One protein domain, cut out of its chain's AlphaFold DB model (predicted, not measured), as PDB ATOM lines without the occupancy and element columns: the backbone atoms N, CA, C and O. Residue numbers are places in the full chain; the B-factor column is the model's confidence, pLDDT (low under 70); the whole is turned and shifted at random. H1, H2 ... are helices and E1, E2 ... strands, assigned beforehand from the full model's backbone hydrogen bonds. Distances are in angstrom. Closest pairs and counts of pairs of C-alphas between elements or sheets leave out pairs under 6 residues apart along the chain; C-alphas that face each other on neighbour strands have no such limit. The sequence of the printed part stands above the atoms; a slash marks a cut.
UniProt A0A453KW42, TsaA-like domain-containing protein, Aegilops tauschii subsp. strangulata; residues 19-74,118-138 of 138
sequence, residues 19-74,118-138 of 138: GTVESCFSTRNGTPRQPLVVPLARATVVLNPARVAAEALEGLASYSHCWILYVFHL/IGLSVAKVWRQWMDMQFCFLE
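What this domain is: This is residues 19 to 74 and 118 to 138 of the 138 residues of the protein "TsaA-like domain-containing protein" of Aegilops tauschii subsp. strangulata (UniProt A0A453KW42). Two small antiparallel sheets, E1-E2-E5 and the ribbon E3-E4, stand partly face to face like an incomplete barrel: residues 136 to 137, just after E5, pair with E4 on one side, while E1 and E3 are near each other on the other. The long loop of residues 24 to 42 lies at one end and the short helix H1 at the opposite end. The printed part has 77 residues, under half in named elements, ordered E1 E2 H1 E3 E4 E5; it is mostly strand. It is compact, with a radius of gyration of the C-alphas of 12.5 A, and spans 36 by 26 by 20 A.

Where its parts are: Find C-alpha 19 at (-32.969, 20.081, -31.116), where E1, residues 19 to 23, begins its 13.3 A. Look next for E2, residues 43 to 47, 12.9 A from first to last C-alpha, and for E5, residues 132 to 134, 6.3 A, whose last C-alpha, 134, is at (-45.311, 13.832, -31.419). E3, residues 65 to 71, covers 19.7 A, E4, residues 118 to 124, 19.3 A, and H1, residues 54 to 57, 5.8 A.

How they stand to each other: Start at inner strand E2: the hairpin E1 and E2 is antiparallel at 163 degrees, with N 22 and O 44 2.8 A apart, within hydrogen-bond range. E5 is antiparallel to E2 at 144 degrees, with N 134 and O 43 at 2.7 A. E3 and E4 are antiparallel at 156 degrees, with N 68 and O 121 at 2.8 A. The closest C-alphas of E4 and E5, Ala 123 and Phe 134, are 5.1 A apart. E2 and E3 are apart. H1 is not on the three-strand sheet and is too short for an O i to N i+4 pair; its one O i to N i+3 pair is within range.

The domain as a whole: The farthest C-alphas, Asn 29 and Glu 55, are 36.3 A apart. Residues 75 to 117 are not printed; C-alphas 74 and 118 are 11.9 A apart. E1 to E2 is a long link. Look for pLDDT under 70 at residues 26 to 41 and 127 to 138.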
ATOM      1  N   GLY A  19     -32.626  21.201 -31.976       91.69
ATOM      2  CA  GLY A  19     -32.969  20.081 -31.116       91.69
ATOM      3  C   GLY A  19     -32.803  18.750 -31.840       91.69
ATOM      4  O   GLY A  19     -32.358  18.705 -32.991       91.69
ATOM      5  N   THR A  20     -33.176  17.671 -31.163       90.31
ATOM      6  CA  THR A  20     -33.162  16.303 -31.692       90.31
ATOM      7  C   THR A  20     -34.501  15.623 -31.444       90.31
ATOM      8  O   THR A  20     -35.261  16.049 -30.579       90.31
ATOM      9  N   VAL A  21     -34.808  14.598 -32.239       87.44
ATOM     10  CA  VAL A  21     -36.023  13.797 -32.064       87.44
ATOM     11  C   VAL A  21     -35.642  12.450 -31.475       87.44
ATOM     12  O   VAL A  21     -34.880  11.704 -32.088       87.44
ATOM     13  N   GLU A  22     -36.216  12.122 -30.329       85.44
ATOM     14  CA  GLU A  22     -36.119  10.817 -29.689       85.44
ATOM     15  C   GLU A  22     -37.399  10.037 -29.975       85.44
ATOM     16  O   GLU A  22     -38.498  10.529 -29.755       85.44
ATOM     17  N   SER A  23     -37.303   8.821 -30.504       79.06
ATOM     18  CA  SER A  23     -38.488   8.016 -30.810       79.06
ATOM     19  C   SER A  23     -38.268   6.558 -30.447       79.06
ATOM     20  O   SER A  23     -37.134   6.101 -30.329       79.06
ATOM     21  N   CYS A  24     -39.359   5.799 -30.353       73.44
ATOM     22  CA  CYS A  24     -39.302   4.344 -30.195       73.44
ATOM     23  C   CYS A  24     -38.695   3.604 -31.409       73.44
ATOM     24  O   CYS A  24     -38.488   2.392 -31.350       73.44
ATOM     25  N   PHE A  25     -38.381   4.305 -32.504       71.62
ATOM     26  CA  PHE A  25     -37.738   3.734 -33.682       71.62
ATOM     27  C   PHE A  25     -36.223   3.941 -33.620       71.62
ATOM     28  O   PHE A  25     -35.706   4.995 -33.984       71.62
ATOM     29  N   SER A  26     -35.499   2.901 -33.209       61.81
ATOM     30  CA  SER A  26     -34.029   2.894 -33.154       61.81
ATOM     31  C   SER A  26     -33.359   2.714 -34.521       61.81
ATOM     32  O   SER A  26     -32.163   2.958 -34.664       61.81
ATOM     33  N   THR A  27     -34.103   2.279 -35.547       58.50
ATOM     34  CA  THR A  27     -33.561   2.034 -36.891       58.50
ATOM     35  C   THR A  27     -34.525   2.445 -38.002       58.50
ATOM     36  O   THR A  27     -35.747   2.335 -37.881       58.50
ATOM     37  N   ARG A  28     -33.956   2.820 -39.157       58.59
ATOM     38  CA  ARG A  28     -34.692   3.140 -40.395       58.59
ATOM     39  C   ARG A  28     -35.629   2.014 -40.854       58.59
ATOM     40  O   ARG A  28     -36.623   2.282 -41.520       58.59
ATOM     41  N   ASN A  29     -35.300   0.757 -40.545       51.56
ATOM     42  CA  ASN A  29     -36.046  -0.413 -41.015       51.56
ATOM     43  C   ASN A  29     -37.319  -0.708 -40.193       51.56
ATOM     44  O   ASN A  29     -38.047  -1.628 -40.551       51.56
ATOM     45  N   GLY A  30     -37.611   0.077 -39.148       50.41
ATOM     46  CA  GLY A  30     -38.847  -0.010 -38.360       50.41
ATOM     47  C   GLY A  30     -39.711   1.252 -38.400       50.41
ATOM     48  O   GLY A  30     -40.862   1.205 -37.976       50.41
ATOM     49  N   THR A  31     -39.192   2.371 -38.920       57.38
ATOM     50  CA  THR A  31     -39.951   3.621 -39.007       57.38
ATOM     51  C   THR A  31     -41.088   3.472 -40.025       57.38
ATOM     52  O   THR A  31     -40.828   3.157 -41.195       57.38
ATOM     53  N   PRO A  32     -42.353   3.695 -39.627       57.44
ATOM     54  CA  PRO A  32     -43.483   3.610 -40.532       57.44
ATOM     55  C   PRO A  32     -43.290   4.573 -41.702       57.44
ATOM     56  O   PRO A  32     -43.073   5.765 -41.513       57.44
ATOM     57  N   ARG A  33     -43.420   4.066 -42.933       58.41
ATOM     58  CA  ARG A  33     -43.442   4.912 -44.146       58.41
ATOM     59  C   ARG A  33     -44.701   5.775 -44.232       58.41
ATOM     60  O   ARG A  33     -44.820   6.586 -45.145       58.41
ATOM     61  N   GLN A  34     -45.674   5.506 -43.363       57.00
ATOM     62  CA  GLN A  34     -46.882   6.287 -43.202       57.00
ATOM     63  C   GLN A  34     -47.201   6.418 -41.708       57.00
ATOM     64  O   GLN A  34     -47.254   5.403 -41.012       57.00
ATOM     65  N   PRO A  35     -47.461   7.634 -41.225       53.22
ATOM     66  CA  PRO A  35     -47.716   7.934 -39.815       53.22
ATOM     67  C   PRO A  35     -48.898   7.190 -39.195       53.22
ATOM     68  O   PRO A  35     -48.841   6.730 -38.060       53.22
ATOM     69  N   LEU A  36     -49.977   7.041 -39.966       52.34
ATOM     70  CA  LEU A  36     -51.255   6.506 -39.495       52.34
ATOM     71  C   LEU A  36     -51.216   4.995 -39.238       52.34
ATOM     72  O   LEU A  36     -52.204   4.425 -38.792       52.34
ATOM     73  N   VAL A  37     -50.092   4.335 -39.528       52.50
ATOM     74  CA  VAL A  37     -49.937   2.887 -39.351       52.50
ATOM     75  C   VAL A  37     -49.686   2.528 -37.886       52.50
ATOM     76  O   VAL A  37     -50.032   1.428 -37.468       52.50
ATOM     77  N   VAL A  38     -49.124   3.446 -37.088       58.88
ATOM     78  CA  VAL A  38     -48.831   3.205 -35.668       58.88
ATOM     79  C   VAL A  38     -49.350   4.377 -34.824       58.88
ATOM     80  O   VAL A  38     -48.569   5.227 -34.405       58.88
ATOM     81  N   PRO A  39     -50.666   4.440 -34.543       61.53
ATOM     82  CA  PRO A  39     -51.293   5.579 -33.857       61.53
ATOM     83  C   PRO A  39     -50.822   5.776 -32.406       61.53
ATOM     84  O   PRO A  39     -51.057   6.826 -31.812       61.53
ATOM     85  N   LEU A  40     -50.170   4.764 -31.826       66.81
ATOM     86  CA  LEU A  40     -49.617   4.797 -30.471       66.81
ATOM     87  C   LEU A  40     -48.127   5.169 -30.436       66.81
ATOM     88  O   LEU A  40     -47.575   5.311 -29.347       66.81
ATOM     89  N   ALA A  41     -47.470   5.315 -31.592       68.25
ATOM     90  CA  ALA A  41     -46.068   5.708 -31.630       68.25
ATOM     91  C   ALA A  41     -45.924   7.155 -31.148       68.25
ATOM     92  O   ALA A  41     -46.548   8.074 -31.679       68.25
ATOM     93  N   ARG A  42     -45.076   7.339 -30.138       73.06
ATOM     94  CA  ARG A  42     -44.725   8.643 -29.577       73.06
ATOM     95  C   ARG A  42     -43.243   8.911 -29.814       73.06
ATOM     96  O   ARG A  42     -42.431   7.980 -29.812       73.06
ATOM     97  N   ALA A  43     -42.911  10.177 -30.021       78.12
ATOM     98  CA  ALA A  43     -41.545  10.666 -30.148       78.12
ATOM     99  C   ALA A  43     -41.409  12.025 -29.465       78.12
ATOM    100  O   ALA A  43     -42.315  12.827 -29.594       78.12
ATOM    101  N   THR A  44     -40.305  12.304 -28.790       84.25
ATOM    102  CA  THR A  44     -40.051  13.568 -28.103       84.25
ATOM    103  C   THR A  44     -39.125  14.458 -28.935       84.25
ATOM    104  O   THR A  44     -38.081  13.980 -29.373       84.25
ATOM    105  N   VAL A  45     -39.447  15.743 -29.158       87.88
ATOM    106  CA  VAL A  45     -38.417  16.724 -29.585       87.88
ATOM    107  C   VAL A  45     -37.773  17.322 -28.349       87.88
ATOM    108  O   VAL A  45     -38.423  18.033 -27.587       87.88
ATOM    109  N   VAL A  46     -36.477  17.072 -28.211       89.50
ATOM    110  CA  VAL A  46     -35.621  17.663 -27.186       89.50
ATOM    111  C   VAL A  46     -34.935  18.880 -27.795       89.50
ATOM    112  O   VAL A  46     -34.069  18.745 -28.667       89.50
ATOM    113  N   LEU A  47     -35.348  20.077 -27.381       91.00
ATOM    114  CA  LEU A  47     -34.762  21.335 -27.845       91.00
ATOM    115  C   LEU A  47     -33.472  21.653 -27.091       91.00
ATOM    116  O   LEU A  47     -33.337  21.363 -25.906       91.00
ATOM    117  N   ASN A  48     -32.522  22.279 -27.781       91.50
ATOM    118  CA  ASN A  48     -31.305  22.780 -27.164       91.50
ATOM    119  C   ASN A  48     -31.599  24.136 -26.491       91.50
ATOM    120  O   ASN A  48     -31.789  25.122 -27.215       91.50
ATOM    121  N   PRO A  49     -31.570  24.229 -25.149       88.31
ATOM    122  CA  PRO A  49     -31.907  25.460 -24.435       88.31
ATOM    123  C   PRO A  49     -30.925  26.608 -24.714       88.31
ATOM    124  O   PRO A  49     -31.286  27.770 -24.586       88.31
ATOM    125  N   ALA A  50     -29.698  26.313 -25.163       92.12
ATOM    126  CA  ALA A  50     -28.737  27.341 -25.572       92.12
ATOM    127  C   ALA A  50     -29.068  27.972 -26.940       92.12
ATOM    128  O   ALA A  50     -28.452  28.964 -27.324       92.12
ATOM    129  N   ARG A  51     -29.991  27.379 -27.712       90.25
ATOM    130  CA  ARG A  51     -30.397  27.858 -29.045       90.25
ATOM    131  C   ARG A  51     -31.848  28.316 -29.104       90.25
ATOM    132  O   ARG A  51     -32.165  29.163 -29.931       90.25
ATOM    133  N   VAL A  52     -32.715  27.732 -28.281       91.06
ATOM    134  CA  VAL A  52     -34.145  28.036 -28.245       91.06
ATOM    135  C   VAL A  52     -34.536  28.344 -26.810       91.06
ATOM    136  O   VAL A  52     -34.487  27.467 -25.951       91.06
ATOM    137  N   ALA A  53     -34.920  29.596 -26.574       90.81
ATOM    138  CA  ALA A  53     -35.489  30.026 -25.305       90.81
ATOM    139  C   ALA A  53     -36.869  29.372 -25.104       90.81
ATOM    140  O   ALA A  53     -37.587  29.129 -26.078       90.81
ATOM    141  N   ALA A  54     -37.247  29.073 -23.861       87.25
ATOM    142  CA  ALA A  54     -38.496  28.363 -23.570       87.25
ATOM    143  C   ALA A  54     -39.736  29.169 -24.004       87.25
ATOM    144  O   ALA A  54     -40.736  28.604 -24.443       87.25
ATOM    145  N   GLU A  55     -39.627  30.493 -23.964       90.94
ATOM    146  CA  GLU A  55     -40.619  31.478 -24.389       90.94
ATOM    147  C   GLU A  55     -40.961  31.346 -25.879       90.94
ATOM    148  O   GLU A  55     -42.080  31.640 -26.289       90.94
ATOM    149  N   ALA A  56     -40.048  30.815 -26.704       90.00
ATOM    150  CA  ALA A  56     -40.319  30.555 -28.119       90.00
ATOM    151  C   ALA A  56     -41.404  29.481 -28.342       90.00
ATOM    152  O   ALA A  56     -41.900  29.334 -29.460       90.00
ATOM    153  N   LEU A  57     -41.764  28.721 -27.300       88.94
ATOM    154  CA  LEU A  57     -42.833  27.720 -27.322       88.94
ATOM    155  C   LEU A  57     -44.146  28.223 -26.708       88.94
ATOM    156  O   LEU A  57     -45.125  27.470 -26.657       88.94
ATOM    157  N   GLU A  58     -44.196  29.470 -26.240       91.12
ATOM    158  CA  GLU A  58     -45.409  30.045 -25.673       91.12
ATOM    159  C   GLU A  58     -46.558  30.012 -26.697       91.12
ATOM    160  O   GLU A  58     -46.395  30.297 -27.882       91.12
ATOM    161  N   GLY A  59     -47.742  29.583 -26.256       89.69
ATOM    162  CA  GLY A  59     -48.916  29.440 -27.121       89.69
ATOM    163  C   GLY A  59     -48.936  28.181 -27.996       89.69
ATOM    164  O   GLY A  59     -50.007  27.825 -28.486       89.69
ATOM    165  N   LEU A  60     -47.837  27.428 -28.129       89.06
ATOM    166  CA  LEU A  60     -47.811  26.205 -28.944       89.06
ATOM    167  C   LEU A  60     -48.809  25.145 -28.443       89.06
ATOM    168  O   LEU A  60     -49.464  24.476 -29.238       89.06
ATOM    169  N   ALA A  61     -49.001  25.060 -27.124       87.56
ATOM    170  CA  ALA A  61     -49.951  24.148 -26.483       87.56
ATOM    171  C   ALA A  61     -51.438  24.479 -26.738       87.56
ATOM    172  O   ALA A  61     -52.304  23.695 -26.348       87.56
ATOM    173  N   SER A  62     -51.749  25.631 -27.348       89.75
ATOM    174  CA  SER A  62     -53.116  25.988 -27.762       89.75
ATOM    175  C   SER A  62     -53.529  25.327 -29.082       89.75
ATOM    176  O   SER A  62     -54.720  25.227 -29.379       89.75
ATOM    177  N   TYR A  63     -52.561  24.826 -29.854       89.44
ATOM    178  CA  TYR A  63     -52.803  24.147 -31.120       89.44
ATOM    179  C   TYR A  63     -52.937  22.640 -30.916       89.44
ATOM    180  O   TYR A  63     -52.233  22.026 -30.120       89.44
ATOM    181  N   SER A  64     -53.820  22.014 -31.696       85.81
ATOM    182  CA  SER A  64     -53.948  20.553 -31.702       85.81
ATOM    183  C   SER A  64     -52.759  19.868 -32.377       85.81
ATOM    184  O   SER A  64     -52.411  18.744 -32.018       85.81
ATOM    185  N   HIS A  65     -52.146  20.537 -33.356       87.50
ATOM    186  CA  HIS A  65     -51.048  20.017 -34.157       87.50
ATOM    187  C   HIS A  65     -50.038  21.116 -34.482       87.50
ATOM    188  O   HIS A  65     -50.394  22.290 -34.565       87.50
ATOM    189  N   CYS A  66     -48.800  20.721 -34.748       88.75
ATOM    190  CA  CYS A  66     -47.774  21.596 -35.296       88.75
ATOM    191  C   CYS A  66     -47.015  20.904 -36.431       88.75
ATOM    192  O   CYS A  66     -47.131  19.696 -36.643       88.75
ATOM    193  N   TRP A  67     -46.226  21.684 -37.161       90.38
ATOM    194  CA  TRP A  67     -45.296  21.165 -38.154       90.38
ATOM    195  C   TRP A  67     -43.923  20.948 -37.532       90.38
ATOM    196  O   TRP A  67     -43.415  21.809 -36.820       90.38
ATOM    197  N   ILE A  68     -43.305  19.815 -37.849       88.62
ATOM    198  CA  ILE A  68     -41.916  19.516 -37.522       88.62
ATOM    199  C   ILE A  68     -41.132  19.462 -38.823       88.62
ATOM    200  O   ILE A  68     -41.424  18.653 -39.707       88.62
ATOM    201  N   LEU A  69     -40.112  20.307 -38.910       91.75
ATOM    202  CA  LEU A  69     -39.081  20.247 -39.935       91.75
ATOM    203  C   LEU A  69     -37.844  19.591 -39.327       91.75
ATOM    204  O   LEU A  69     -37.361  20.025 -38.283       91.75
ATOM    205  N   TYR A  70     -37.323  18.551 -39.967       89.25
ATOM    206  CA  TYR A  70     -36.167  17.813 -39.459       89.25
ATOM    207  C   TYR A  70     -35.224  17.421 -40.591       89.25
ATOM    208  O   TYR A  70     -35.607  17.400 -41.754       89.25
ATOM    209  N   VAL A  71     -33.972  17.104 -40.272       89.25
ATOM    210  CA  VAL A  71     -32.968  16.707 -41.269       89.25
ATOM    211  C   VAL A  71     -32.746  15.195 -41.214       89.25
ATOM    212  O   VAL A  71     -32.506  14.635 -40.143       89.25
ATOM    213  N   PHE A  72     -32.781  14.523 -42.370       85.88
ATOM    214  CA  PHE A  72     -32.432  13.100 -42.507       85.88
ATOM    215  C   PHE A  72     -30.917  12.879 -42.362       85.88
ATOM    216  O   PHE A  72     -30.241  12.534 -43.326       85.88
ATOM    217  N   HIS A  73     -30.391  13.069 -41.152       81.94
ATOM    218  CA  HIS A  73     -28.962  13.075 -40.804       81.94
ATOM    219  C   HIS A  73     -28.192  11.779 -41.132       81.94
ATOM    220  O   HIS A  73     -26.977  11.820 -41.276       81.94
ATOM    221  N   LEU A  74     -28.875  10.641 -41.300       78.94
ATOM    222  CA  LEU A  74     -28.264   9.360 -41.698       78.94
ATOM    223  C   LEU A  74     -28.269   9.114 -43.213       78.94
ATOM    224  O   LEU A  74     -28.015   7.998 -43.671       78.94
ATOM    225  N   ILE A 118     -34.696  17.612 -45.898       88.69
ATOM    226  CA  ILE A 118     -35.562  18.187 -44.846       88.69
ATOM    227  C   ILE A 118     -36.910  17.453 -44.734       88.69
ATOM    228  O   ILE A 118     -37.849  17.761 -45.467       88.69
ATOM    229  N   GLY A 119     -37.055  16.485 -43.845       87.81
ATOM    230  CA  GLY A 119     -38.357  15.891 -43.545       87.81
ATOM    231  C   GLY A 119     -39.379  16.919 -43.043       87.81
ATOM    232  O   GLY A 119     -39.016  17.919 -42.423       87.81
ATOM    233  N   LEU A 120     -40.650  16.664 -43.343       87.44
ATOM    234  CA  LEU A 120     -41.790  17.435 -42.859       87.44
ATOM    235  C   LEU A 120     -42.809  16.451 -42.302       87.44
ATOM    236  O   LEU A 120     -43.219  15.526 -43.001       87.44
ATOM    237  N   SER A 121     -43.245  16.681 -41.073       82.50
ATOM    238  CA  SER A 121     -44.352  15.936 -40.483       82.50
ATOM    239  C   SER A 121     -45.275  16.898 -39.756       82.50
ATOM    240  O   SER A 121     -44.810  17.765 -39.020       82.50
ATOM    241  N   VAL A 122     -46.582  16.749 -39.948       84.38
ATOM    242  CA  VAL A 122     -47.549  17.231 -38.960       84.38
ATOM    243  C   VAL A 122     -47.338  16.387 -37.707       84.38
ATOM    244  O   VAL A 122     -46.906  15.237 -37.787       84.38
ATOM    245  N   ALA A 123     -47.621  16.924 -36.536       81.69
ATOM    246  CA  ALA A 123     -47.699  16.106 -35.351       81.69
ATOM    247  C   ALA A 123     -48.665  16.682 -34.335       81.69
ATOM    248  O   ALA A 123     -48.777  17.896 -34.192       81.69
ATOM    249  N   LYS A 124     -49.374  15.793 -33.640       83.31
ATOM    250  CA  LYS A 124     -50.272  16.183 -32.555       83.31
ATOM    251  C   LYS A 124     -49.448  16.686 -31.373       83.31
ATOM    252  O   LYS A 124     -48.535  15.984 -30.947       83.31
ATOM    253  N   VAL A 125     -49.796  17.854 -30.843       83.50
ATOM    254  CA  VAL A 125     -49.155  18.422 -29.652       83.50
ATOM    255  C   VAL A 125     -49.775  17.762 -28.418       83.50
ATOM    256  O   VAL A 125     -50.992  17.805 -28.223       83.50
ATOM    257  N   TRP A 126     -48.949  17.120 -27.593       71.88
ATOM    258  CA  TRP A 126     -49.374  16.513 -26.329       71.88
ATOM    259  C   TRP A 126     -48.987  17.403 -25.146       71.88
ATOM    260  O   TRP A 126     -47.902  17.971 -25.099       71.88
ATOM    261  N   ARG A 127     -49.909  17.554 -24.190       64.12
ATOM    262  CA  ARG A 127     -49.891  18.628 -23.183       64.12
ATOM    263  C   ARG A 127     -49.178  18.276 -21.872       64.12
ATOM    264  O   ARG A 127     -49.581  18.771 -20.826       64.12
ATOM    265  N   GLN A 128     -48.157  17.425 -21.877       48.88
ATOM    266  CA  GLN A 128     -47.478  17.060 -20.632       48.88
ATOM    267  C   GLN A 128     -45.965  17.215 -20.753       48.88
ATOM    268  O   GLN A 128     -45.288  16.336 -21.268       48.88
ATOM    269  N   TRP A 129     -45.496  18.331 -20.180       40.09
ATOM    270  CA  TRP A 129     -44.104  18.647 -19.848       40.09
ATOM    271  C   TRP A 129     -43.198  18.885 -21.057       40.09
ATOM    272  O   TRP A 129     -43.597  18.652 -22.191       40.09
ATOM    273  N   MET A 130     -42.010  19.449 -20.825       38.56
ATOM    274  CA  MET A 130     -40.997  19.848 -21.824       38.56
ATOM    275  C   MET A 130     -40.413  18.675 -22.643       38.56
ATOM    276  O   MET A 130     -39.314  18.769 -23.172       38.56
ATOM    277  N   ASP A 131     -41.188  17.605 -22.795       38.47
ATOM    278  CA  ASP A 131     -41.027  16.506 -23.721       38.47
ATOM    279  C   ASP A 131     -42.158  16.615 -24.746       38.47
ATOM    280  O   ASP A 131     -43.257  16.085 -24.559       38.47
ATOM    281  N   MET A 132     -41.930  17.354 -25.834       42.66
ATOM    282  CA  MET A 132     -42.940  17.472 -26.882       42.66
ATOM    283  C   MET A 132     -43.152  16.108 -27.531       42.66
ATOM    284  O   MET A 132     -42.401  15.730 -28.423       42.66
ATOM    285  N   GLN A 133     -44.161  15.368 -27.079       40.50
ATOM    286  CA  GLN A 133     -44.535  14.109 -27.696       40.50
ATOM    287  C   GLN A 133     -45.265  14.383 -29.009       40.50
ATOM    288  O   GLN A 133     -46.258  15.104 -29.052       40.50
ATOM    289  N   PHE A 134     -44.788  13.763 -30.074       42.75
ATOM    290  CA  PHE A 134     -45.311  13.832 -31.419       42.75
ATOM    291  C   PHE A 134     -45.794  12.459 -31.835       42.75
ATOM    292  O   PHE A 134     -45.071  11.464 -31.759       42.75
ATOM    293  N   CYS A 135     -47.023  12.429 -32.333       36.34
ATOM    294  CA  CYS A 135     -47.429  11.404 -33.275       36.34
ATOM    295  C   CYS A 135     -47.049  11.943 -34.649       36.34
ATOM    296  O   CYS A 135     -47.653  12.924 -35.085       36.34
ATOM    297  N   PHE A 136     -46.037  11.365 -35.296       38.00
ATOM    298  CA  PHE A 136     -45.717  11.722 -36.676       38.00
ATOM    299  C   PHE A 136     -46.990  11.617 -37.521       38.00
ATOM    300  O   PHE A 136     -47.748  10.666 -37.363       38.00
ATOM    301  N   LEU A 137     -47.207  12.598 -38.389       29.89
ATOM    302  CA  LEU A 137     -48.186  12.672 -39.470       29.89
ATOM    303  C   LEU A 137     -47.414  13.127 -40.728       29.89
ATOM    304  O   LEU A 137     -47.323  14.316 -40.999       29.89
ATOM    305  N   GLU A 138     -46.789  12.215 -41.483       37.62
ATOM    306  CA  GLU A 138     -46.507  12.486 -42.909       37.62
ATOM    307  C   GLU A 138     -47.752  12.352 -43.794       37.62
ATOM    308  O   GLU A 138     -48.318  11.241 -43.892       37.62
TER     309      GLU A 138